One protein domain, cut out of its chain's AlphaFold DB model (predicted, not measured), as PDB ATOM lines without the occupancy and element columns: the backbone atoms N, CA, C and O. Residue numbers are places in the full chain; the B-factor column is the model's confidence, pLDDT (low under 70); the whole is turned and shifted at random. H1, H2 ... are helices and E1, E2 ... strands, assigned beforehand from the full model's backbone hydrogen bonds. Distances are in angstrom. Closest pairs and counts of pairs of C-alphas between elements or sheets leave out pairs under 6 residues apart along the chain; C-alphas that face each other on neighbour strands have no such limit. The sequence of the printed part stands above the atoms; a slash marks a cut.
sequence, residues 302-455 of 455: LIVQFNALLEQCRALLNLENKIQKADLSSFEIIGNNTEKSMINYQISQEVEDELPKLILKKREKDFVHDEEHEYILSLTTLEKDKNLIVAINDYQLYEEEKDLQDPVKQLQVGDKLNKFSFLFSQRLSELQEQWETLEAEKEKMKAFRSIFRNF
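This is residues 302 to 455 of the 455 residues of an uncharacterized protein of candidate division SR1 bacterium (UniProt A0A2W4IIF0). A twisted sheet of six strands, E1 to E6, has two helices, H1 and H3, side by side across one face, and the very long H3 runs on past the sheet, where residues 440 to 455 stick out as an arm. Tiny H2 lies beside the strands near E6, where the chain turns back into H3. The printed part has 154 residues with three named helices and six named strands, in the order H1 E1 E2 E3 E4 E5 E6 H2 H3; the sheet has the order E1 - E2 - E3 - E4 - E5 - E6, antiparallel throughout, and the class is mixed. The whole is loose, with a radius of gyration of the C-alphas of 19.8 A, and only just elongated, spanning 74 by 44 by 25 A.

The sheet is a meander, each strand the antiparallel neighbour and hairpin partner of the one before: E1, residues 330 to 337, E2, 341 to 352, E3, 355 to 366, E4, 371 to 383, E5, 386 to 392, and E6, 395 to 399. Within hydrogen-bond range are N 333 and O 345 at 2.9 A, N 350 and O 357 at 2.8 A, N 360 and O 377 at 2.8 A, N 378 and O 391 at 2.8 A, and N 392 and O 395 at 2.9 A. E2 bends by 52 degrees at residue 349. H1, residues 302 to 324, is on the sheet at a height of 8.9 A, and its line runs across the strands, at 76 degrees to E2 on the local plane. H3, residues 407 to 453, is on the same face at a height of 10.8 A, over E1, at 69 degrees to it on the local plane; these are two layers, helices on one face of a sheet. H1 and H3 touch, the same way at a shallow tilt of 24 degrees; their closest C-alphas, of Leu 316 and Leu 428, are 5.8 A apart. H2, residues 400 to 403, is on the sheet but over none of its strands; it touches H3 only at the corner, and only just, with 3 pairs of C-alphas within 8 A, the closest those of Asp 403 and Lys 409 at 7.2 A. Every O i to N i+4 pair is within hydrogen-bond range in H3, and 18 of 19 are in H1; H2 is too short for such a pair.

H1 begins at C-alpha 302 (16.223, -6.218, -37.035) and is 32.4 A long. E4, the longest strand, measures 38.5 A, E3 35.6 A and E2 33.4 A. H3 measures 66.7 A and ends at C-alpha 453 (57.234, 5.613, -1.049).

The C-alphas of Gln 405 and Phe 455, the two farthest apart, are 75.2 A apart. The printed part has no cut, its links are tight, and no printed residue is under 70 in pLDDT.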
ATOM      1  N   LEU A 302      16.714  -6.810 -38.285       91.81
ATOM      2  CA  LEU A 302      16.223  -6.218 -37.035       91.81
ATOM      3  C   LEU A 302      16.748  -6.953 -35.795       91.81
ATOM      4  O   LEU A 302      17.122  -6.297 -34.827       91.81
ATOM      5  N   ILE A 303      16.843  -8.288 -35.825       92.81
ATOM      6  CA  ILE A 303      17.459  -9.061 -34.735       92.81
ATOM      7  C   ILE A 303      18.959  -8.759 -34.628       92.81
ATOM      8  O   ILE A 303      19.458  -8.591 -33.520       92.81
ATOM      9  N   VAL A 304      19.678  -8.616 -35.748       93.38
ATOM     10  CA  VAL A 304      21.097  -8.213 -35.741       93.38
ATOM     11  C   VAL A 304      21.273  -6.825 -35.111       93.38
ATOM     12  O   VAL A 304      22.121  -6.657 -34.237       93.38
ATOM     13  N   GLN A 305      20.438  -5.847 -35.482       93.50
ATOM     14  CA  GLN A 305      20.446  -4.505 -34.879       93.50
ATOM     15  C   GLN A 305      20.101  -4.539 -33.379       93.50
ATOM     16  O   GLN A 305      20.758  -3.876 -32.578       93.50
ATOM     17  N   PHE A 306      19.108  -5.338 -32.975       94.81
ATOM     18  CA  PHE A 306      18.723  -5.505 -31.572       94.81
ATOM     19  C   PHE A 306      19.822  -6.177 -30.734       94.81
ATOM     20  O   PHE A 306      20.150  -5.696 -29.650       94.81
ATOM     21  N   ASN A 307      20.457  -7.232 -31.244       94.00
ATOM     22  CA  ASN A 307      21.559  -7.900 -30.553       94.00
ATOM     23  C   ASN A 307      22.800  -6.993 -30.437       94.00
ATOM     24  O   ASN A 307      23.444  -6.993 -29.387       94.00
ATOM     25  N   ALA A 308      23.079  -6.149 -31.436       94.56
ATOM     26  CA  ALA A 308      24.108  -5.110 -31.338       94.56
ATOM     27  C   ALA A 308      23.775  -4.049 -30.266       94.56
ATOM     28  O   ALA A 308      24.648  -3.680 -29.481       94.56
ATOM     29  N   LEU A 309      22.514  -3.609 -30.165       95.31
ATOM     30  CA  LEU A 309      22.049  -2.707 -29.099       95.31
ATOM     31  C   LEU A 309      22.187  -3.327 -27.701       95.31
ATOM     32  O   LEU A 309      22.581  -2.638 -26.760       95.31
ATOM     33  N   LEU A 310      21.898  -4.624 -27.548       95.00
ATOM     34  CA  LEU A 310      22.113  -5.353 -26.293       95.00
ATOM     35  C   LEU A 310      23.601  -5.416 -25.914       95.00
ATOM     36  O   LEU A 310      23.943  -5.262 -24.742       95.00
ATOM     37  N   GLU A 311      24.496  -5.625 -26.882       95.38
ATOM     38  CA  GLU A 311      25.944  -5.629 -26.643       95.38
ATOM     39  C   GLU A 311      26.472  -4.233 -26.277       95.38
ATOM     40  O   GLU A 311      27.166  -4.089 -25.268       95.38
ATOM     41  N   GLN A 312      26.064  -3.189 -27.007       95.62
ATOM     42  CA  GLN A 312      26.358  -1.791 -26.674       95.62
ATOM     43  C   GLN A 312      25.852  -1.417 -25.270       95.62
ATOM     44  O   GLN A 312      26.596  -0.833 -24.487       95.62
ATOM     45  N   CYS A 313      24.623  -1.804 -24.912       95.38
ATOM     46  CA  CYS A 313      24.041  -1.568 -23.587       95.38
ATOM     47  C   CYS A 313      24.880  -2.211 -22.465       95.38
ATOM     48  O   CYS A 313      25.155  -1.577 -21.444       95.38
ATOM     49  N   ARG A 314      25.372  -3.442 -22.675       95.31
ATOM     50  CA  ARG A 314      26.301  -4.106 -21.743       95.31
ATOM     51  C   ARG A 314      27.649  -3.401 -21.684       95.31
ATOM     52  O   ARG A 314      28.205  -3.280 -20.596       95.31
ATOM     53  N   ALA A 315      28.199  -2.961 -22.815       95.81
ATOM     54  CA  ALA A 315      29.470  -2.243 -22.852       95.81
ATOM     55  C   ALA A 315      29.386  -0.913 -22.081       95.81
ATOM     56  O   ALA A 315      30.273  -0.625 -21.278       95.81
ATOM     57  N   LEU A 316      28.283  -0.175 -22.253       95.88
ATOM     58  CA  LEU A 316      27.948   1.047 -21.519       95.88
ATOM     59  C   LEU A 316      27.878   0.808 -20.008       95.88
ATOM     60  O   LEU A 316      28.681   1.381 -19.276       95.88
ATOM     61  N   LEU A 317      27.011  -0.102 -19.543       95.12
ATOM     62  CA  LEU A 317      26.880  -0.437 -18.116       95.12
ATOM     63  C   LEU A 317      28.221  -0.876 -17.501       95.12
ATOM     64  O   LEU A 317      28.609  -0.402 -16.436       95.12
ATOM     65  N   ASN A 318      28.979  -1.734 -18.193       95.19
ATOM     66  CA  ASN A 318      30.292  -2.189 -17.727       95.19
ATOM     67  C   ASN A 318      31.350  -1.077 -17.666       95.19
ATOM     68  O   ASN A 318      32.327  -1.225 -16.931       95.19
ATOM     69  N   LEU A 319      31.226  -0.015 -18.461       94.94
ATOM     70  CA  LEU A 319      32.169   1.103 -18.470       94.94
ATOM     71  C   LEU A 319      31.773   2.165 -17.440       94.94
ATOM     72  O   LEU A 319      32.615   2.605 -16.659       94.94
ATOM     73  N   GLU A 320      30.485   2.495 -17.356       94.44
ATOM     74  CA  GLU A 320      29.950   3.444 -16.383       94.44
ATOM     75  C   GLU A 320      30.141   2.935 -14.942       94.44
ATOM     76  O   GLU A 320      30.637   3.679 -14.092       94.44
ATOM     77  N   ASN A 321      29.933   1.635 -14.692       95.25
ATOM     78  CA  ASN A 321      30.213   1.007 -13.394       95.25
ATOM     79  C   ASN A 321      31.710   1.046 -13.017       95.25
ATOM     80  O   ASN A 321      32.043   1.199 -11.842       95.25
ATOM     81  N   LYS A 322      32.638   0.991 -13.989       93.69
ATOM     82  CA  LYS A 322      34.088   1.150 -13.732       93.69
ATOM     83  C   LYS A 322      34.470   2.590 -13.390       93.69
ATOM     84  O   LYS A 322      35.313   2.798 -12.515       93.69
ATOM     85  N   ILE A 323      33.871   3.566 -14.073       92.94
ATOM     86  CA  ILE A 323      34.126   5.000 -13.870       92.94
ATOM     87  C   ILE A 323      33.557   5.444 -12.519       92.94
ATOM     88  O   ILE A 323      34.292   5.965 -11.677       92.94
ATOM     89  N   GLN A 324      32.267   5.182 -12.289       92.56
ATOM     90  CA  GLN A 324      31.547   5.603 -11.085       92.56
ATOM     91  C   GLN A 324      31.855   4.728  -9.856       92.56
ATOM     92  O   GLN A 324      31.680   5.187  -8.728       92.56
ATOM     93  N   LYS A 325      32.363   3.499 -10.053       91.88
ATOM     94  CA  LYS A 325      32.640   2.493  -9.001       91.88
ATOM     95  C   LYS A 325      31.381   2.128  -8.207       91.88
ATOM     96  O   LYS A 325      31.408   2.034  -6.981       91.88
ATOM     97  N   ALA A 326      30.290   1.942  -8.941       92.31
ATOM     98  CA  ALA A 326      28.967   1.586  -8.450       92.31
ATOM     99  C   ALA A 326      28.388   0.452  -9.307       92.31
ATOM    100  O   ALA A 326      28.770   0.302 -10.465       92.31
ATOM    101  N   ASP A 327      27.449  -0.315  -8.754       91.50
ATOM    102  CA  ASP A 327      26.755  -1.396  -9.460       91.50
ATOM    103  C   ASP A 327      25.425  -0.885 -10.043       91.50
ATOM    104  O   ASP A 327      24.346  -1.148  -9.507       91.50
ATOM    105  N   LEU A 328      25.491  -0.099 -11.123       91.94
ATOM    106  CA  LEU A 328      24.301   0.410 -11.812       91.94
ATOM    107  C   LEU A 328      23.683  -0.680 -12.700       91.94
ATOM    108  O   LEU A 328      24.389  -1.385 -13.425       91.94
ATOM    109  N   SER A 329      22.351  -0.767 -12.682       93.38
ATOM    110  CA  SER A 329      21.535  -1.592 -13.590       93.38
ATOM    111  C   SER A 329      20.940  -0.807 -14.769       93.38
ATOM    112  O   SER A 329      20.367  -1.400 -15.683       93.38
ATOM    113  N   SER A 330      21.071   0.522 -14.754       94.56
ATOM    114  CA  SER A 330      20.609   1.425 -15.810       94.56
ATOM    115  C   SER A 330      21.543   2.619 -15.968       94.56
ATOM    116  O   SER A 330      22.048   3.115 -14.960       94.56
ATOM    117  N   PHE A 331      21.684   3.132 -17.187       94.56
ATOM    118  CA  PHE A 331      22.349   4.409 -17.479       94.56
ATOM    119  C   PHE A 331      21.356   5.445 -18.019       94.56
ATOM    120  O   PHE A 331      20.235   5.104 -18.404       94.56
ATOM    121  N   GLU A 332      21.773   6.711 -18.056       94.81
ATOM    122  CA  GLU A 332      20.989   7.818 -18.613       94.81
ATOM    123  C   GLU A 332      21.655   8.399 -19.871       94.81
ATOM    124  O   GLU A 332      22.879   8.516 -19.952       94.81
ATOM    125  N   ILE A 333      20.834   8.781 -20.852       94.12
ATOM    126  CA  ILE A 333      21.222   9.575 -22.022       94.12
ATOM    127  C   ILE A 333      20.318  10.806 -22.076       94.12
ATOM    128  O   ILE A 333      19.097  10.699 -22.216       94.12
ATOM    129  N   ILE A 334      20.924  11.990 -22.018       90.75
ATOM    130  CA  ILE A 334      20.220  13.258 -22.213       90.75
ATOM    131  C   ILE A 334      19.973  13.445 -23.717       90.75
ATOM    132  O   ILE A 334      20.896  13.350 -24.521       90.75
ATOM    133  N   GLY A 335      18.715  13.682 -24.091       86.25
ATOM    134  CA  GLY A 335      18.302  14.012 -25.454       86.25
ATOM    135  C   GLY A 335      18.296  15.523 -25.680       86.25
ATOM    136  O   GLY A 335      19.290  16.206 -25.454       86.25
ATOM    137  N   ASN A 336      17.151  16.068 -26.101       87.62
ATOM    138  CA  ASN A 336      16.957  17.517 -26.109       87.62
ATOM    139  C   ASN A 336      17.051  18.077 -24.678       87.62
ATOM    140  O   ASN A 336      16.416  17.544 -23.770       87.62
ATOM    141  N   ASN A 337      17.794  19.164 -24.475       90.56
ATOM    142  CA  ASN A 337      17.898  19.838 -23.182       90.56
ATOM    143  C   ASN A 337      17.930  21.353 -23.396       90.56
ATOM    144  O   ASN A 337      18.895  21.893 -23.933       90.56
ATOM    145  N   THR A 338      16.845  22.026 -23.024       91.75
ATOM    146  CA  THR A 338      16.619  23.456 -23.259       91.75
ATOM    147  C   THR A 338      15.897  24.082 -22.069       91.75
ATOM    148  O   THR A 338      15.249  23.387 -21.291       91.75
ATOM    149  N   GLU A 339      15.918  25.413 -21.978       91.69
ATOM    150  CA  GLU A 339      15.164  26.187 -20.975       91.69
ATOM    151  C   GLU A 339      13.649  25.909 -20.986       91.69
ATOM    152  O   GLU A 339      12.967  26.173 -20.001       91.69
ATOM    153  N   LYS A 340      13.115  25.396 -22.104       92.06
ATOM    154  CA  LYS A 340      11.686  25.113 -22.296       92.06
ATOM    155  C   LYS A 340      11.337  23.645 -22.116       92.06
ATOM    156  O   LYS A 340      10.258  23.349 -21.624       92.06
ATOM    157  N   SER A 341      12.216  22.727 -22.508       92.12
ATOM    158  CA  SER A 341      11.981  21.298 -22.324       92.12
ATOM    159  C   SER A 341      13.253  20.463 -22.222       92.12
ATOM    160  O   SER A 341      14.277  20.759 -22.847       92.12
ATOM    161  N   MET A 342      13.152  19.379 -21.452       92.25
ATOM    162  CA  MET A 342      14.191  18.367 -21.270       92.25
ATOM    163  C   MET A 342      13.642  16.981 -21.621       92.25
ATOM    164  O   MET A 342      12.560  16.599 -21.175       92.25
ATOM    165  N   ILE A 343      14.419  16.209 -22.376       92.31
ATOM    166  CA  ILE A 343      14.188  14.795 -22.663       92.31
ATOM    167  C   ILE A 343      15.350  14.000 -22.065       92.31
ATOM    168  O   ILE A 343      16.510  14.253 -22.384       92.31
ATOM    169  N   ASN A 344      15.041  13.019 -21.222       94.00
ATOM    170  CA  ASN A 344      16.010  12.084 -20.658       94.00
ATOM    171  C   ASN A 344      15.565  10.650 -20.971       94.00
ATOM    172  O   ASN A 344      14.391  10.317 -20.812       94.00
ATOM    173  N   TYR A 345      16.490   9.810 -21.423       94.44
ATOM    174  CA  TYR A 345      16.276   8.386 -21.638       94.44
ATOM    175  C   TYR A 345      17.026   7.609 -20.557       94.44
ATOM    176  O   TYR A 345      18.254   7.602 -20.550       94.44
ATOM    177  N   GLN A 346      16.302   6.916 -19.679       96.12
ATOM    178  CA  GLN A 346      16.883   5.915 -18.787       96.12
ATOM    179  C   GLN A 346      16.814   4.548 -19.484       96.12
ATOM    180  O   GLN A 346      15.732   4.121 -19.888       96.12
ATOM    181  N   ILE A 347      17.951   3.865 -19.637       96.25
ATOM    182  CA  ILE A 347      18.047   2.568 -20.320       96.25
ATOM    183  C   ILE A 347      18.507   1.486 -19.343       96.25
ATOM    184  O   ILE A 347      19.542   1.643 -18.697       96.25
ATOM    185  N   SER A 348      17.772   0.374 -19.279       95.62
ATOM    186  CA  SER A 348      18.148  -0.854 -18.564       95.62
ATOM    187  C   SER A 348      18.100  -2.071 -19.492       95.62
ATOM    188  O   SER A 348      17.365  -2.093 -20.484       95.62
ATOM    189  N   GLN A 349      18.874  -3.106 -19.158       94.62
ATOM    190  CA  GLN A 349      18.742  -4.426 -19.773       94.62
ATOM    191  C   GLN A 349      18.284  -5.438 -18.725       94.62
ATOM    192  O   GLN A 349      18.927  -5.624 -17.695       94.62
ATOM    193  N   GLU A 350      17.189  -6.117 -19.027       93.06
ATOM    194  CA  GLU A 350      16.545  -7.116 -18.185       93.06
ATOM    195  C   GLU A 350      16.521  -8.474 -18.910       93.06
ATOM    196  O   GLU A 350      17.000  -8.614 -20.047       93.06
ATOM    197  N   VAL A 351      16.010  -9.498 -18.226       92.25
ATOM    198  CA  VAL A 351      15.786 -10.839 -18.776       92.25
ATOM    199  C   VAL A 351      14.397 -11.296 -18.341       92.25
ATOM    200  O   VAL A 351      14.122 -11.384 -17.146       92.25
ATOM    201  N   GLU A 352      13.535 -11.580 -19.309       89.75
ATOM    202  CA  GLU A 352      12.141 -11.988 -19.125       89.75
ATOM    203  C   GLU A 352      11.945 -13.328 -19.845       89.75
ATOM    204  O   GLU A 352      12.316 -13.454 -21.008       89.75
ATOM    205  N   ASP A 353      11.452 -14.352 -19.142       87.56
ATOM    206  CA  ASP A 353      11.277 -15.722 -19.660       87.56
ATOM    207  C   ASP A 353      12.509 -16.296 -20.411       87.56
ATOM    208  O   ASP A 353      12.402 -16.899 -21.475       87.56
ATOM    209  N   GLU A 354      13.702 -16.109 -19.826       89.94
ATOM    210  CA  GLU A 354      15.035 -16.450 -20.379       89.94
ATOM    211  C   GLU A 354      15.480 -15.634 -21.616       89.94
ATOM    212  O   GLU A 354      16.607 -15.806 -22.094       89.94
ATOM    213  N   LEU A 355      14.659 -14.699 -22.103       91.25
ATOM    214  CA  LEU A 355      14.935 -13.850 -23.266       91.25
ATOM    215  C   LEU A 355      15.410 -12.441 -22.852       91.25
ATOM    216  O   LEU A 355      14.983 -11.912 -21.822       91.25
ATOM    217  N   PRO A 356      16.320 -11.807 -23.615       92.81
ATOM    218  CA  PRO A 356      16.829 -10.481 -23.284       92.81
ATOM    219  C   PRO A 356      15.797  -9.393 -23.607       92.81
ATOM    220  O   PRO A 356      15.324  -9.290 -24.737       92.81
ATOM    221  N   LYS A 357      15.516  -8.530 -22.628       94.56
ATOM    222  CA  LYS A 357      14.589  -7.399 -22.751       94.56
ATOM    223  C   LYS A 357      15.358  -6.093 -22.567       94.56
ATOM    224  O   LYS A 357      15.961  -5.879 -21.520       94.56
ATOM    225  N   LEU A 358      15.369  -5.224 -23.572       95.75
ATOM    226  CA  LEU A 358      15.938  -3.877 -23.466       95.75
ATOM    227  C   LEU A 358      14.800  -2.894 -23.183       95.75
ATOM    228  O   LEU A 358      13.827  -2.850 -23.940       95.75
ATOM    229  N   ILE A 359      14.912  -2.120 -22.106       96.06
ATOM    230  CA  ILE A 359      13.898  -1.143 -21.697       96.06
ATOM    231  C   ILE A 359      14.488   0.261 -21.805       96.06
ATOM    232  O   ILE A 359      15.564   0.540 -21.281       96.06
ATOM    233  N   LEU A 360      13.773   1.144 -22.499       95.06
ATOM    234  CA  LEU A 360      14.132   2.539 -22.720       95.06
ATOM    235  C   LEU A 360      12.980   3.420 -22.226       95.06
ATOM    236  O   LEU A 360      11.952   3.577 -22.887       95.06
ATOM    237  N   LYS A 361      13.156   3.988 -21.037       94.75
ATOM    238  CA  LYS A 361      12.206   4.876 -20.363       94.75
ATOM    239  C   LYS A 361      12.522   6.322 -20.751       94.75
ATOM    240  O   LYS A 361      13.426   6.940 -20.190       94.75
ATOM    241  N   LYS A 362      11.788   6.856 -21.730       93.81
ATOM    242  CA  LYS A 362      11.824   8.273 -22.117       93.81
ATOM    243  C   LYS A 362      10.989   9.077 -21.120       93.81
ATOM    244  O   LYS A 362       9.795   8.831 -20.977       93.81
ATOM    245  N   ARG A 363      11.613  10.056 -20.471       93.12
ATOM    246  CA  ARG A 363      10.973  11.114 -19.684       93.12
ATOM    247  C   ARG A 363      11.068  12.415 -20.467       93.12
ATOM    248  O   ARG A 363      12.164  12.812 -20.855       93.12
ATOM    249  N   GLU A 364       9.944  13.089 -20.647       92.88
ATOM    250  CA  GLU A 364       9.859  14.419 -21.250       92.88
ATOM    251  C   GLU A 364       9.301  15.391 -20.217       92.88
ATOM    252  O   GLU A 364       8.344  15.064 -19.516       92.88
ATOM    253  N   LYS A 365       9.903  16.574 -20.107       92.69
ATOM    254  CA  LYS A 365       9.428  17.670 -19.260       92.69
ATOM    255  C   LYS A 365       9.305  18.928 -20.099       92.69
ATOM    256  O   LYS A 365      10.288  19.315 -20.727       92.69
ATOM    257  N   ASP A 366       8.141  19.561 -20.073       92.56
ATOM    258  CA  ASP A 366       7.907  20.910 -20.585       92.56
ATOM    259  C   ASP A 366       7.844  21.881 -19.394       92.56
ATOM    260  O   ASP A 366       6.916  21.853 -18.587       92.56
ATOM    261  N   PHE A 367       8.858  22.739 -19.280       92.06
ATOM    262  CA  PHE A 367       8.993  23.747 -18.225       92.06
ATOM    263  C   PHE A 367       8.146  25.007 -18.477       92.06
ATOM    264  O   PHE A 367       8.034  25.852 -17.592       92.06
ATOM    265  N   VAL A 368       7.560  25.160 -19.670       93.56
ATOM    266  CA  VAL A 368       6.630  26.248 -20.016       93.56
ATOM    267  C   VAL A 368       5.218  25.924 -19.527       93.56
ATOM    268  O   VAL A 368       4.505  26.827 -19.088       93.56
ATOM    269  N   HIS A 369       4.830  24.648 -19.581       92.69
ATOM    270  CA  HIS A 369       3.490  24.173 -19.208       92.69
ATOM    271  C   HIS A 369       3.435  23.407 -17.868       92.69
ATOM    272  O   HIS A 369       2.340  23.162 -17.369       92.69
ATOM    273  N   ASP A 370       4.590  23.083 -17.268       92.44
ATOM    274  CA  ASP A 370       4.746  22.198 -16.093       92.44
ATOM    275  C   ASP A 370       4.176  20.783 -16.332       92.44
ATOM    276  O   ASP A 370       3.573  20.152 -15.462       92.44
ATOM    277  N   GLU A 371       4.365  20.277 -17.555       93.31
ATOM    278  CA  GLU A 371       3.908  18.952 -17.978       93.31
ATOM    279  C   GLU A 371       5.076  17.952 -17.987       93.31
ATOM    280  O   GLU A 371       6.131  18.200 -18.574       93.31
ATOM    281  N   GLU A 372       4.891  16.792 -17.348       93.50
ATOM    282  CA  GLU A 372       5.806  15.646 -17.436       93.50
ATOM    283  C   GLU A 372       5.102  14.477 -18.133       93.50
ATOM    284  O   GLU A 372       3.955  14.141 -17.824       93.50
ATOM    285  N   HIS A 373       5.786  13.851 -19.088       90.69
ATOM    286  CA  HIS A 373       5.322  12.662 -19.797       90.69
ATOM    287  C   HIS A 373       6.360  11.545 -19.686       90.69
ATOM    288  O   HIS A 373       7.568  11.793 -19.699       90.69
ATOM    289  N   GLU A 374       5.891  10.301 -19.597       93.19
ATOM    290  CA  GLU A 374       6.751   9.124 -19.503       93.19
ATOM    291  C   GLU A 374       6.302   8.037 -20.488       93.19
ATOM    292  O   GLU A 374       5.125   7.674 -20.551       93.19
ATOM    293  N   TYR A 375       7.264   7.507 -21.246       91.88
ATOM    294  CA  TYR A 375       7.064   6.447 -22.230       91.88
ATOM    295  C   TYR A 375       8.104   5.350 -22.024       91.88
ATOM    296  O   TYR A 375       9.307   5.584 -22.139       91.88
ATOM    297  N   ILE A 376       7.636   4.141 -21.736       93.50
ATOM    298  CA  ILE A 376       8.453   2.947 -21.549       93.50
ATOM    299  C   ILE A 376       8.405   2.150 -22.850       93.50
ATOM    300  O   ILE A 376       7.421   1.468 -23.130       93.50
ATOM    301  N   LEU A 377       9.461   2.253 -23.654       93.50
ATOM    302  CA  LEU A 377       9.684   1.411 -24.825       93.50
ATOM    303  C   LEU A 377      10.381   0.122 -24.376       93.50
ATOM    304  O   LEU A 377      11.457   0.180 -23.787       93.50
ATOM    305  N   SER A 378       9.803  -1.035 -24.687       93.69
ATOM    306  CA  SER A 378      10.417  -2.345 -24.459       93.69
ATOM    307  C   SER A 378      10.657  -3.074 -25.778       93.69
ATOM    308  O   SER A 378       9.742  -3.212 -26.596       93.69
ATOM    309  N   LEU A 379      11.881  -3.570 -25.948       94.19
ATOM    310  CA  LEU A 379      12.335  -4.382 -27.071       94.19
ATOM    311  C   LEU A 379      12.699  -5.776 -26.545       94.19
ATOM    312  O   LEU A 379      13.506  -5.893 -25.623       94.19
ATOM    313  N   THR A 380      12.099  -6.822 -27.106       94.44
ATOM    314  CA  THR A 380      12.350  -8.229 -26.740       94.44
ATOM    315  C   THR A 380      12.100  -9.133 -27.950       94.44
ATOM    316  O   THR A 380      11.629  -8.660 -28.982       94.44
ATOM    317  N   THR A 381      12.393 -10.426 -27.862       92.62
ATOM    318  CA  THR A 381      12.138 -11.401 -28.936       92.62
ATOM    319  C   THR A 381      11.067 -12.412 -28.513       92.62
ATOM    320  O   THR A 381      10.888 -12.648 -27.323       92.62
ATOM    321  N   LEU A 382      10.320 -13.002 -29.459       89.56
ATOM    322  CA  LEU A 382       9.316 -14.034 -29.132       89.56
ATOM    323  C   LEU A 382       9.951 -15.417 -28.913       89.56
ATOM    324  O   LEU A 382       9.527 -16.180 -28.049       89.56
ATOM    325  N   GLU A 383      10.966 -15.742 -29.712       86.94
ATOM    326  CA  GLU A 383      11.864 -16.874 -29.486       86.94
ATOM    327  C   GLU A 383      13.286 -16.341 -29.288       86.94
ATOM    328  O   GLU A 383      13.584 -15.185 -29.599       86.94
ATOM    329  N   LYS A 384      14.208 -17.181 -28.814       84.94
ATOM    330  CA  LYS A 384      15.620 -16.800 -28.756       84.94
ATOM    331  C   LYS A 384      16.141 -16.443 -30.157       84.94
ATOM    332  O   LYS A 384      16.076 -17.266 -31.069       84.94
ATOM    333  N   ASP A 385      16.678 -15.227 -30.277       84.12
ATOM    334  CA  ASP A 385      17.263 -14.655 -31.494       84.12
ATOM    335  C   ASP A 385      16.311 -14.648 -32.718       84.12
ATOM    336  O   ASP A 385      16.759 -14.722 -33.863       84.12
ATOM    337  N   LYS A 386      14.983 -14.562 -32.509       88.00
ATOM    338  CA  LYS A 386      13.994 -14.452 -33.600       88.00
ATOM    339  C   LYS A 386      12.736 -13.678 -33.219       88.00
ATOM    340  O   LYS A 386      12.259 -13.776 -32.092       88.00
ATOM    341  N   ASN A 387      12.120 -13.073 -34.234       89.31
ATOM    342  CA  ASN A 387      10.822 -12.407 -34.165       89.31
ATOM    343  C   ASN A 387      10.830 -11.267 -33.129       89.31
ATOM    344  O   ASN A 387      10.389 -11.430 -31.989       89.31
ATOM    345  N   LEU A 388      11.398 -10.125 -33.530       92.88
ATOM    346  CA  LEU A 388      11.491  -8.931 -32.686       92.88
ATOM    347  C   LEU A 388      10.096  -8.375 -32.355       92.88
ATOM    348  O   LEU A 388       9.313  -8.053 -33.251       92.88
ATOM    349  N   ILE A 389       9.831  -8.191 -31.063       93.19
ATOM    350  CA  ILE A 389       8.651  -7.526 -30.510       93.19
ATOM    351  C   ILE A 389       9.038  -6.117 -30.053       93.19
ATOM    352  O   ILE A 389      10.012  -5.924 -29.320       93.19
ATOM    353  N   VAL A 390       8.223  -5.134 -30.440       92.94
ATOM    354  CA  VAL A 390       8.298  -3.752 -29.947       92.94
ATOM    355  C   VAL A 390       6.977  -3.400 -29.269       92.94
ATOM    356  O   VAL A 390       5.920  -3.403 -29.911       92.94
ATOM    357  N   ALA A 391       7.036  -3.079 -27.978       91.56
ATOM    358  CA  ALA A 391       5.882  -2.677 -27.176       91.56
ATOM    359  C   ALA A 391       6.172  -1.398 -26.379       91.56
ATOM    360  O   ALA A 391       7.326  -1.109 -26.065       91.56
ATOM    361  N   ILE A 392       5.130  -0.612 -26.098       89.75
ATOM    362  CA  ILE A 392       5.243   0.729 -25.507       89.75
ATOM    363  C   ILE A 392       4.157   0.922 -24.462       89.75
ATOM    364  O   ILE A 392       2.979   0.811 -24.793       89.75
ATOM    365  N   ASN A 393       4.535   1.205 -23.213       89.94
ATOM    366  CA  ASN A 393       3.613   1.212 -22.069       89.94
ATOM    367  C   ASN A 393       2.743  -0.071 -22.053       89.94
ATOM    368  O   ASN A 393       1.523  -0.006 -21.926       89.94
ATOM    369  N   ASP A 394       3.393  -1.218 -22.286       87.81
ATOM    370  CA  ASP A 394       2.833  -2.569 -22.472       87.81
ATOM    371  C   ASP A 394       1.941  -2.795 -23.719       87.81
ATOM    372  O   ASP A 394       1.478  -3.913 -23.961       87.81
ATOM    373  N   TYR A 395       1.744  -1.793 -24.586       88.88
ATOM    374  CA  TYR A 395       1.029  -1.947 -25.861       88.88
ATOM    375  C   TYR A 395       1.967  -2.388 -26.992       88.88
ATOM    376  O   TYR A 395       2.816  -1.625 -27.451       88.88
ATOM    377  N   GLN A 396       1.789  -3.613 -27.487       91.69
ATOM    378  CA  GLN A 396       2.525  -4.159 -28.632       91.69
ATOM    379  C   GLN A 396       2.181  -3.419 -29.943       91.69
ATOM    380  O   GLN A 396       1.035  -3.447 -30.400       91.69
ATOM    381  N   LEU A 397       3.181  -2.792 -30.578       88.31
ATOM    382  CA  LEU A 397       3.030  -2.047 -31.841       88.31
ATOM    383  C   LEU A 397       3.629  -2.770 -33.058       88.31
ATOM    384  O   LEU A 397       3.169  -2.568 -34.187       88.31
ATOM    385  N   TYR A 398       4.646  -3.604 -32.829       91.44
ATOM    386  CA  TYR A 398       5.299  -4.410 -33.857       91.44
ATOM    387  C   TYR A 398       5.594  -5.813 -33.333       91.44
ATOM    388  O   TYR A 398       6.042  -5.978 -32.197       91.44
ATOM    389  N   GLU A 399       5.380  -6.813 -34.178       92.31
ATOM    390  CA  GLU A 399       5.985  -8.136 -34.039       92.31
ATOM    391  C   GLU A 399       6.387  -8.631 -35.420       92.31
ATOM    392  O   GLU A 399       5.539  -8.805 -36.294       92.31
ATOM    393  N   GLU A 400       7.682  -8.847 -35.605       88.25
ATOM    394  CA  GLU A 400       8.318  -9.092 -36.896       88.25
ATOM    395  C   GLU A 400       7.630 -10.178 -37.737       88.25
ATOM    396  O   GLU A 400       7.333  -9.935 -38.903       88.25
ATOM    397  N   GLU A 401       7.290 -11.338 -37.167       87.00
ATOM    398  CA  GLU A 401       6.648 -12.423 -37.928       87.00
ATOM    399  C   GLU A 401       5.205 -12.086 -38.359       87.00
ATOM    400  O   GLU A 401       4.741 -12.539 -39.407       87.00
ATOM    401  N   LYS A 402       4.493 -11.253 -37.587       86.69
ATOM    402  CA  LYS A 402       3.114 -10.826 -37.892       86.69
ATOM    403  C   LYS A 402       3.074  -9.611 -38.825       86.69
ATOM    404  O   LYS A 402       2.235  -9.553 -39.724       86.69
ATOM    405  N   ASP A 403       3.985  -8.663 -38.626       86.12
ATOM    406  CA  ASP A 403       4.114  -7.419 -39.392       86.12
ATOM    407  C   ASP A 403       5.076  -7.539 -40.594       86.12
ATOM    408  O   ASP A 403       5.268  -6.570 -41.323       86.12
ATOM    409  N   LEU A 404       5.594  -8.742 -40.884       74.06
ATOM    410  CA  LEU A 404       6.372  -9.127 -42.082       74.06
ATOM    411  C   LEU A 404       5.749  -8.686 -43.427       74.06
ATOM    412  O   LEU A 404       6.408  -8.724 -44.463       74.06
ATOM    413  N   GLN A 405       4.457  -8.345 -43.439       78.25
ATOM    414  CA  GLN A 405       3.711  -7.882 -44.614       78.25
ATOM    415  C   GLN A 405       3.629  -6.347 -44.734       78.25
ATOM    416  O   GLN A 405       3.139  -5.849 -45.746       78.25
ATOM    417  N   ASP A 406       4.095  -5.592 -43.732       85.00
ATOM    418  CA  ASP A 406       4.158  -4.128 -43.750       85.00
ATOM    419  C   ASP A 406       5.626  -3.651 -43.705       85.00
ATOM    420  O   ASP A 406       6.169  -3.362 -42.634       85.00
ATOM    421  N   PRO A 407       6.304  -3.551 -44.867       86.12
ATOM    422  CA  PRO A 407       7.706  -3.141 -44.919       86.12
ATOM    423  C   PRO A 407       7.922  -1.693 -44.452       86.12
ATOM    424  O   PRO A 407       9.048  -1.329 -44.120       86.12
ATOM    425  N   VAL A 408       6.865  -0.870 -44.381       88.25
ATOM    426  CA  VAL A 408       6.956   0.488 -43.824       88.25
ATOM    427  C   VAL A 408       7.127   0.417 -42.308       88.25
ATOM    428  O   VAL A 408       8.012   1.088 -41.784       88.25
ATOM    429  N   LYS A 409       6.376  -0.453 -41.613       87.00
ATOM    430  CA  LYS A 409       6.619  -0.732 -40.187       87.00
ATOM    431  C   LYS A 409       8.039  -1.254 -39.949       87.00
ATOM    432  O   LYS A 409       8.719  -0.771 -39.050       87.00
ATOM    433  N   GLN A 410       8.486  -2.226 -40.751       87.75
ATOM    434  CA  GLN A 410       9.812  -2.836 -40.592       87.75
ATOM    435  C   GLN A 410      10.940  -1.803 -40.745       87.75
ATOM    436  O   GLN A 410      11.841  -1.756 -39.909       87.75
ATOM    437  N   LEU A 411      10.856  -0.941 -41.767       89.38
ATOM    438  CA  LEU A 411      11.790   0.169 -41.970       89.38
ATOM    439  C   LEU A 411      11.772   1.137 -40.779       89.38
ATOM    440  O   LEU A 411      12.820   1.430 -40.216       89.38
ATOM    441  N   GLN A 412      10.586   1.558 -40.334       89.12
ATOM    442  CA  GLN A 412      10.427   2.492 -39.214       89.12
ATOM    443  C   GLN A 412      10.972   1.959 -37.881       89.12
ATOM    444  O   GLN A 412      11.477   2.742 -37.074       89.12
ATOM    445  N   VAL A 413      10.879   0.647 -37.637       90.50
ATOM    446  CA  VAL A 413      11.528   0.001 -36.486       90.50
ATOM    447  C   VAL A 413      13.045   0.043 -36.654       90.50
ATOM    448  O   VAL A 413      13.725   0.509 -35.742       90.50
ATOM    449  N   GLY A 414      13.574  -0.344 -37.819       90.88
ATOM    450  CA  GLY A 414      15.011  -0.279 -38.115       90.88
ATOM    451  C   GLY A 414      15.600   1.128 -37.962       90.88
ATOM    452  O   GLY A 414      16.601   1.306 -37.276       90.88
ATOM    453  N   ASP A 415      14.934   2.157 -38.491       91.56
ATOM    454  CA  ASP A 415      15.333   3.564 -38.337       91.56
ATOM    455  C   ASP A 415      15.434   3.983 -36.860       91.56
ATOM    456  O   ASP A 415      16.327   4.743 -36.475       91.56
ATOM    457  N   LYS A 416      14.542   3.472 -36.000       88.88
ATOM    458  CA  LYS A 416      14.583   3.740 -34.556       88.88
ATOM    459  C   LYS A 416      15.654   2.921 -33.832       88.88
ATOM    460  O   LYS A 416      16.333   3.495 -32.984       88.88
ATOM    461  N   LEU A 417      15.879   1.651 -34.187       93.19
ATOM    462  CA  LEU A 417      17.021   0.876 -33.672       93.19
ATOM    463  C   LEU A 417      18.352   1.552 -34.046       93.19
ATOM    464  O   LEU A 417      19.224   1.707 -33.194       93.19
ATOM    465  N   ASN A 418      18.472   2.056 -35.277       94.12
ATOM    466  CA  ASN A 418      19.623   2.832 -35.740       94.12
ATOM    467  C   ASN A 418      19.796   4.148 -34.955       94.12
ATOM    468  O   ASN A 418      20.915   4.458 -34.543       94.12
ATOM    469  N   LYS A 419      18.712   4.890 -34.663       91.88
ATOM    470  CA  LYS A 419      18.776   6.100 -33.811       91.88
ATOM    471  C   LYS A 419      19.270   5.776 -32.394       91.88
ATOM    472  O   LYS A 419      20.097   6.515 -31.864       91.88
ATOM    473  N   PHE A 420      18.839   4.661 -31.797       91.88
ATOM    474  CA  PHE A 420      19.367   4.221 -30.499       91.88
ATOM    475  C   PHE A 420      20.821   3.737 -30.581       91.88
ATOM    476  O   PHE A 420      21.600   4.064 -29.694       91.88
ATOM    477  N   SER A 421      21.221   3.053 -31.658       94.19
ATOM    478  CA  SER A 421      22.603   2.583 -31.850       94.19
ATOM    479  C   SER A 421      23.579   3.755 -31.986       94.19
ATOM    480  O   SER A 421      24.666   3.736 -31.404       94.19
ATOM    481  N   PHE A 422      23.163   4.831 -32.664       94.62
ATOM    482  CA  PHE A 422      23.895   6.097 -32.695       94.62
ATOM    483  C   PHE A 422      24.032   6.716 -31.294       94.62
ATOM    484  O   PHE A 422      25.149   7.003 -30.867       94.62
ATOM    485  N   LEU A 423      22.926   6.866 -30.550       93.38
ATOM    486  CA  LEU A 423      22.940   7.435 -29.193       93.38
ATOM    487  C   LEU A 423      23.807   6.614 -28.224       93.38
ATOM    488  O   LEU A 423      24.566   7.179 -27.439       93.38
ATOM    489  N   PHE A 424      23.736   5.284 -28.299       95.06
ATOM    490  CA  PHE A 424      24.560   4.384 -27.491       95.06
ATOM    491  C   PHE A 424      26.040   4.493 -27.876       95.06
ATOM    492  O   PHE A 424      26.889   4.546 -26.991       95.06
ATOM    493  N   SER A 425      26.357   4.590 -29.171       95.19
ATOM    494  CA  SER A 425      27.734   4.771 -29.655       95.19
ATOM    495  C   SER A 425      28.325   6.118 -29.227       95.19
ATOM    496  O   SER A 425      29.472   6.166 -28.787       95.19
ATOM    497  N   GLN A 426      27.535   7.199 -29.278       94.12
ATOM    498  CA  GLN A 426      27.930   8.509 -28.760       94.12
ATOM    499  C   GLN A 426      28.229   8.430 -27.255       94.12
ATOM    500  O   GLN A 426      29.330   8.777 -26.829       94.12
ATOM    501  N   ARG A 427      27.288   7.901 -26.458       94.12
ATOM    502  CA  ARG A 427      27.456   7.750 -25.004       94.12
ATOM    503  C   ARG A 427      28.656   6.867 -24.646       94.12
ATOM    504  O   ARG A 427      29.343   7.120 -23.658       94.12
ATOM    505  N   LEU A 428      28.938   5.849 -25.457       95.31
ATOM    506  CA  LEU A 428      30.071   4.945 -25.267       95.31
ATOM    507  C   LEU A 428      31.402   5.661 -25.529       95.31
ATOM    508  O   LEU A 428      32.330   5.487 -24.744       95.31
ATOM    509  N   SER A 429      31.469   6.523 -26.549       95.81
ATOM    510  CA  SER A 429      32.631   7.388 -26.799       95.81
ATOM    511  C   SER A 429      32.864   8.389 -25.657       95.81
ATOM    512  O   SER A 429      34.000   8.547 -25.216       95.81
ATOM    513  N   GLU A 430      31.806   9.026 -25.134       95.12
ATOM    514  CA  GLU A 430      31.897   9.942 -23.981       95.12
ATOM    515  C   GLU A 430      32.479   9.241 -22.742       95.12
ATOM    516  O   GLU A 430      33.365   9.767 -22.065       95.12
ATOM    517  N   LEU A 431      31.993   8.033 -22.441       94.69
ATOM    518  CA  LEU A 431      32.477   7.245 -21.308       94.69
ATOM    519  C   LEU A 431      33.900   6.709 -21.538       94.69
ATOM    520  O   LEU A 431      34.657   6.584 -20.577       94.69
ATOM    521  N   GLN A 432      34.305   6.425 -22.779       95.69
ATOM    522  CA  GLN A 432      35.689   6.040 -23.088       95.69
ATOM    523  C   GLN A 432      36.668   7.186 -22.798       95.69
ATOM    524  O   GLN A 432      37.649   6.964 -22.090       95.69
ATOM    525  N   GLU A 433      36.364   8.417 -23.218       96.12
ATOM    526  CA  GLU A 433      37.185   9.599 -22.900       96.12
ATOM    527  C   GLU A 433      37.260   9.859 -21.380       96.12
ATOM    528  O   GLU A 433      38.333  10.132 -20.826       96.12
ATOM    529  N   GLN A 434      36.141   9.699 -20.663       94.44
ATOM    530  CA  GLN A 434      36.106   9.803 -19.196       94.44
ATOM    531  C   GLN A 434      36.931   8.708 -18.502       94.44
ATOM    532  O   GLN A 434      37.564   8.964 -17.476       94.44
ATOM    533  N   TRP A 435      36.968   7.492 -19.052       93.88
ATOM    534  CA  TRP A 435      37.804   6.414 -18.528       93.88
ATOM    535  C   TRP A 435      39.296   6.646 -18.799       93.88
ATOM    536  O   TRP A 435      40.111   6.479 -17.892       93.88
ATOM    537  N   GLU A 436      39.671   7.074 -20.008       95.50
ATOM    538  CA  GLU A 436      41.067   7.354 -20.366       95.50
ATOM    539  C   GLU A 436      41.652   8.513 -19.550       95.50
ATOM    540  O   GLU A 436      42.763   8.410 -19.020       95.50
ATOM    541  N   THR A 437      40.891   9.595 -19.368       94.94
ATOM    542  CA  THR A 437      41.312  10.726 -18.526       94.94
ATOM    543  C   THR A 437      41.473  10.325 -17.054       94.94
ATOM    544  O   THR A 437      42.462  10.717 -16.424       94.94
ATOM    545  N   LEU A 438      40.577   9.484 -16.522       93.19
ATOM    546  CA  LEU A 438      40.654   8.947 -15.159       93.19
ATOM    547  C   LEU A 438      41.832   7.976 -14.972       93.19
ATOM    548  O   LEU A 438      42.523   8.043 -13.952       93.19
ATOM    549  N   GLU A 439      42.107   7.096 -15.938       93.50
ATOM    550  CA  GLU A 439      43.258   6.186 -15.894       93.50
ATOM    551  C   GLU A 439      44.582   6.969 -15.999       93.50
ATOM    552  O   GLU A 439      45.520   6.695 -15.249       93.50
ATOM    553  N   ALA A 440      44.637   8.022 -16.821       94.06
ATOM    554  CA  ALA A 440      45.794   8.913 -16.918       94.06
ATOM    555  C   ALA A 440      46.021   9.764 -15.649       94.06
ATOM    556  O   ALA A 440      47.165  10.091 -15.324       94.06
ATOM    557  N   GLU A 441      44.974  10.146 -14.907       92.62
ATOM    558  CA  GLU A 441      45.131  10.744 -13.570       92.62
ATOM    559  C   GLU A 441      45.625   9.706 -12.551       92.62
ATOM    560  O   GLU A 441      46.572   9.965 -11.801       92.62
ATOM    561  N   LYS A 442      45.045   8.503 -12.566       92.06
ATOM    562  CA  LYS A 442      45.427   7.362 -11.722       92.06
ATOM    563  C   LYS A 442      46.885   6.942 -11.931       92.06
ATOM    564  O   LYS A 442      47.573   6.661 -10.948       92.06
ATOM    565  N   GLU A 443      47.399   6.973 -13.160       92.81
ATOM    566  CA  GLU A 443      48.821   6.749 -13.447       92.81
ATOM    567  C   GLU A 443      49.706   7.865 -12.875       92.81
ATOM    568  O   GLU A 443      50.679   7.573 -12.173       92.81
ATOM    569  N   LYS A 444      49.344   9.142 -13.068       92.12
ATOM    570  CA  LYS A 444      50.068  10.277 -12.461       92.12
ATOM    571  C   LYS A 444      50.106  10.147 -10.935       92.12
ATOM    572  O   LYS A 444      51.174  10.265 -10.336       92.12
ATOM    573  N   MET A 445      48.978   9.822 -10.295       91.06
ATOM    574  CA  MET A 445      48.923   9.563  -8.851       91.06
ATOM    575  C   MET A 445      49.770   8.353  -8.431       91.06
ATOM    576  O   MET A 445      50.421   8.406  -7.388       91.06
ATOM    577  N   LYS A 446      49.817   7.278  -9.229       93.06
ATOM    578  CA  LYS A 446      50.685   6.110  -8.994       93.06
ATOM    579  C   LYS A 446      52.167   6.495  -9.061       93.06
ATOM    580  O   LYS A 446      52.928   6.086  -8.184       93.06
ATOM    581  N   ALA A 447      52.567   7.323 -10.027       89.94
ATOM    582  CA  ALA A 447      53.926   7.852 -10.134       89.94
ATOM    583  C   ALA A 447      54.294   8.736  -8.927       89.94
ATOM    584  O   ALA A 447      55.304   8.482  -8.269       89.94
ATOM    585  N   PHE A 448      53.439   9.697  -8.549       90.19
ATOM    586  CA  PHE A 448      53.644  10.508  -7.341       90.19
ATOM    587  C   PHE A 448      53.713   9.653  -6.065       90.19
ATOM    588  O   PHE A 448      54.603   9.850  -5.239       90.19
ATOM    589  N   ARG A 449      52.826   8.662  -5.904       90.31
ATOM    590  CA  ARG A 449      52.829   7.758  -4.743       90.31
ATOM    591  C   ARG A 449      54.063   6.850  -4.704       90.31
ATOM    592  O   ARG A 449      54.505   6.507  -3.613       90.31
ATOM    593  N   SER A 450      54.631   6.495  -5.858       90.00
ATOM    594  CA  SER A 450      55.922   5.800  -5.945       90.00
ATOM    595  C   SER A 450      57.057   6.684  -5.421       90.00
ATOM    596  O   SER A 450      57.804   6.263  -4.542       90.00
ATOM    597  N   ILE A 451      57.117   7.953  -5.853       90.62
ATOM    598  CA  ILE A 451      58.087   8.937  -5.343       90.62
ATOM    599  C   ILE A 451      57.969   9.072  -3.815       90.62
ATOM    600  O   ILE A 451      58.966   8.920  -3.117       90.62
ATOM    601  N   PHE A 452      56.758   9.261  -3.280       87.50
ATOM    602  CA  PHE A 452      56.523   9.357  -1.829       87.50
ATOM    603  C   PHE A 452      56.744   8.053  -1.040       87.50
ATOM    604  O   PHE A 452      56.801   8.110   0.183       87.50
ATOM    605  N   ARG A 453      56.861   6.888  -1.695       87.12
ATOM    606  CA  ARG A 453      57.234   5.613  -1.049       87.12
ATOM    607  C   ARG A 453      58.755   5.395  -1.011       87.12
ATOM    608  O   ARG A 453      59.222   4.552  -0.250       87.12
ATOM    609  N   ASN A 454      59.504   6.144  -1.819       82.00
ATOM    610  CA  ASN A 454      60.964   6.068  -1.925       82.00
ATOM    611  C   ASN A 454      61.691   7.144  -1.084       82.00
ATOM    612  O   ASN A 454      62.922   7.205  -1.124       82.00
ATOM    613  N   PHE A 455      60.939   7.979  -0.355       79.38
ATOM    614  CA  PHE A 455      61.411   8.953   0.639       79.38
ATOM    615  C   PHE A 455      61.171   8.446   2.068       79.38
ATOM    616  O   PHE A 455      62.034   8.748   2.923       79.38
TER     617      PHE A 455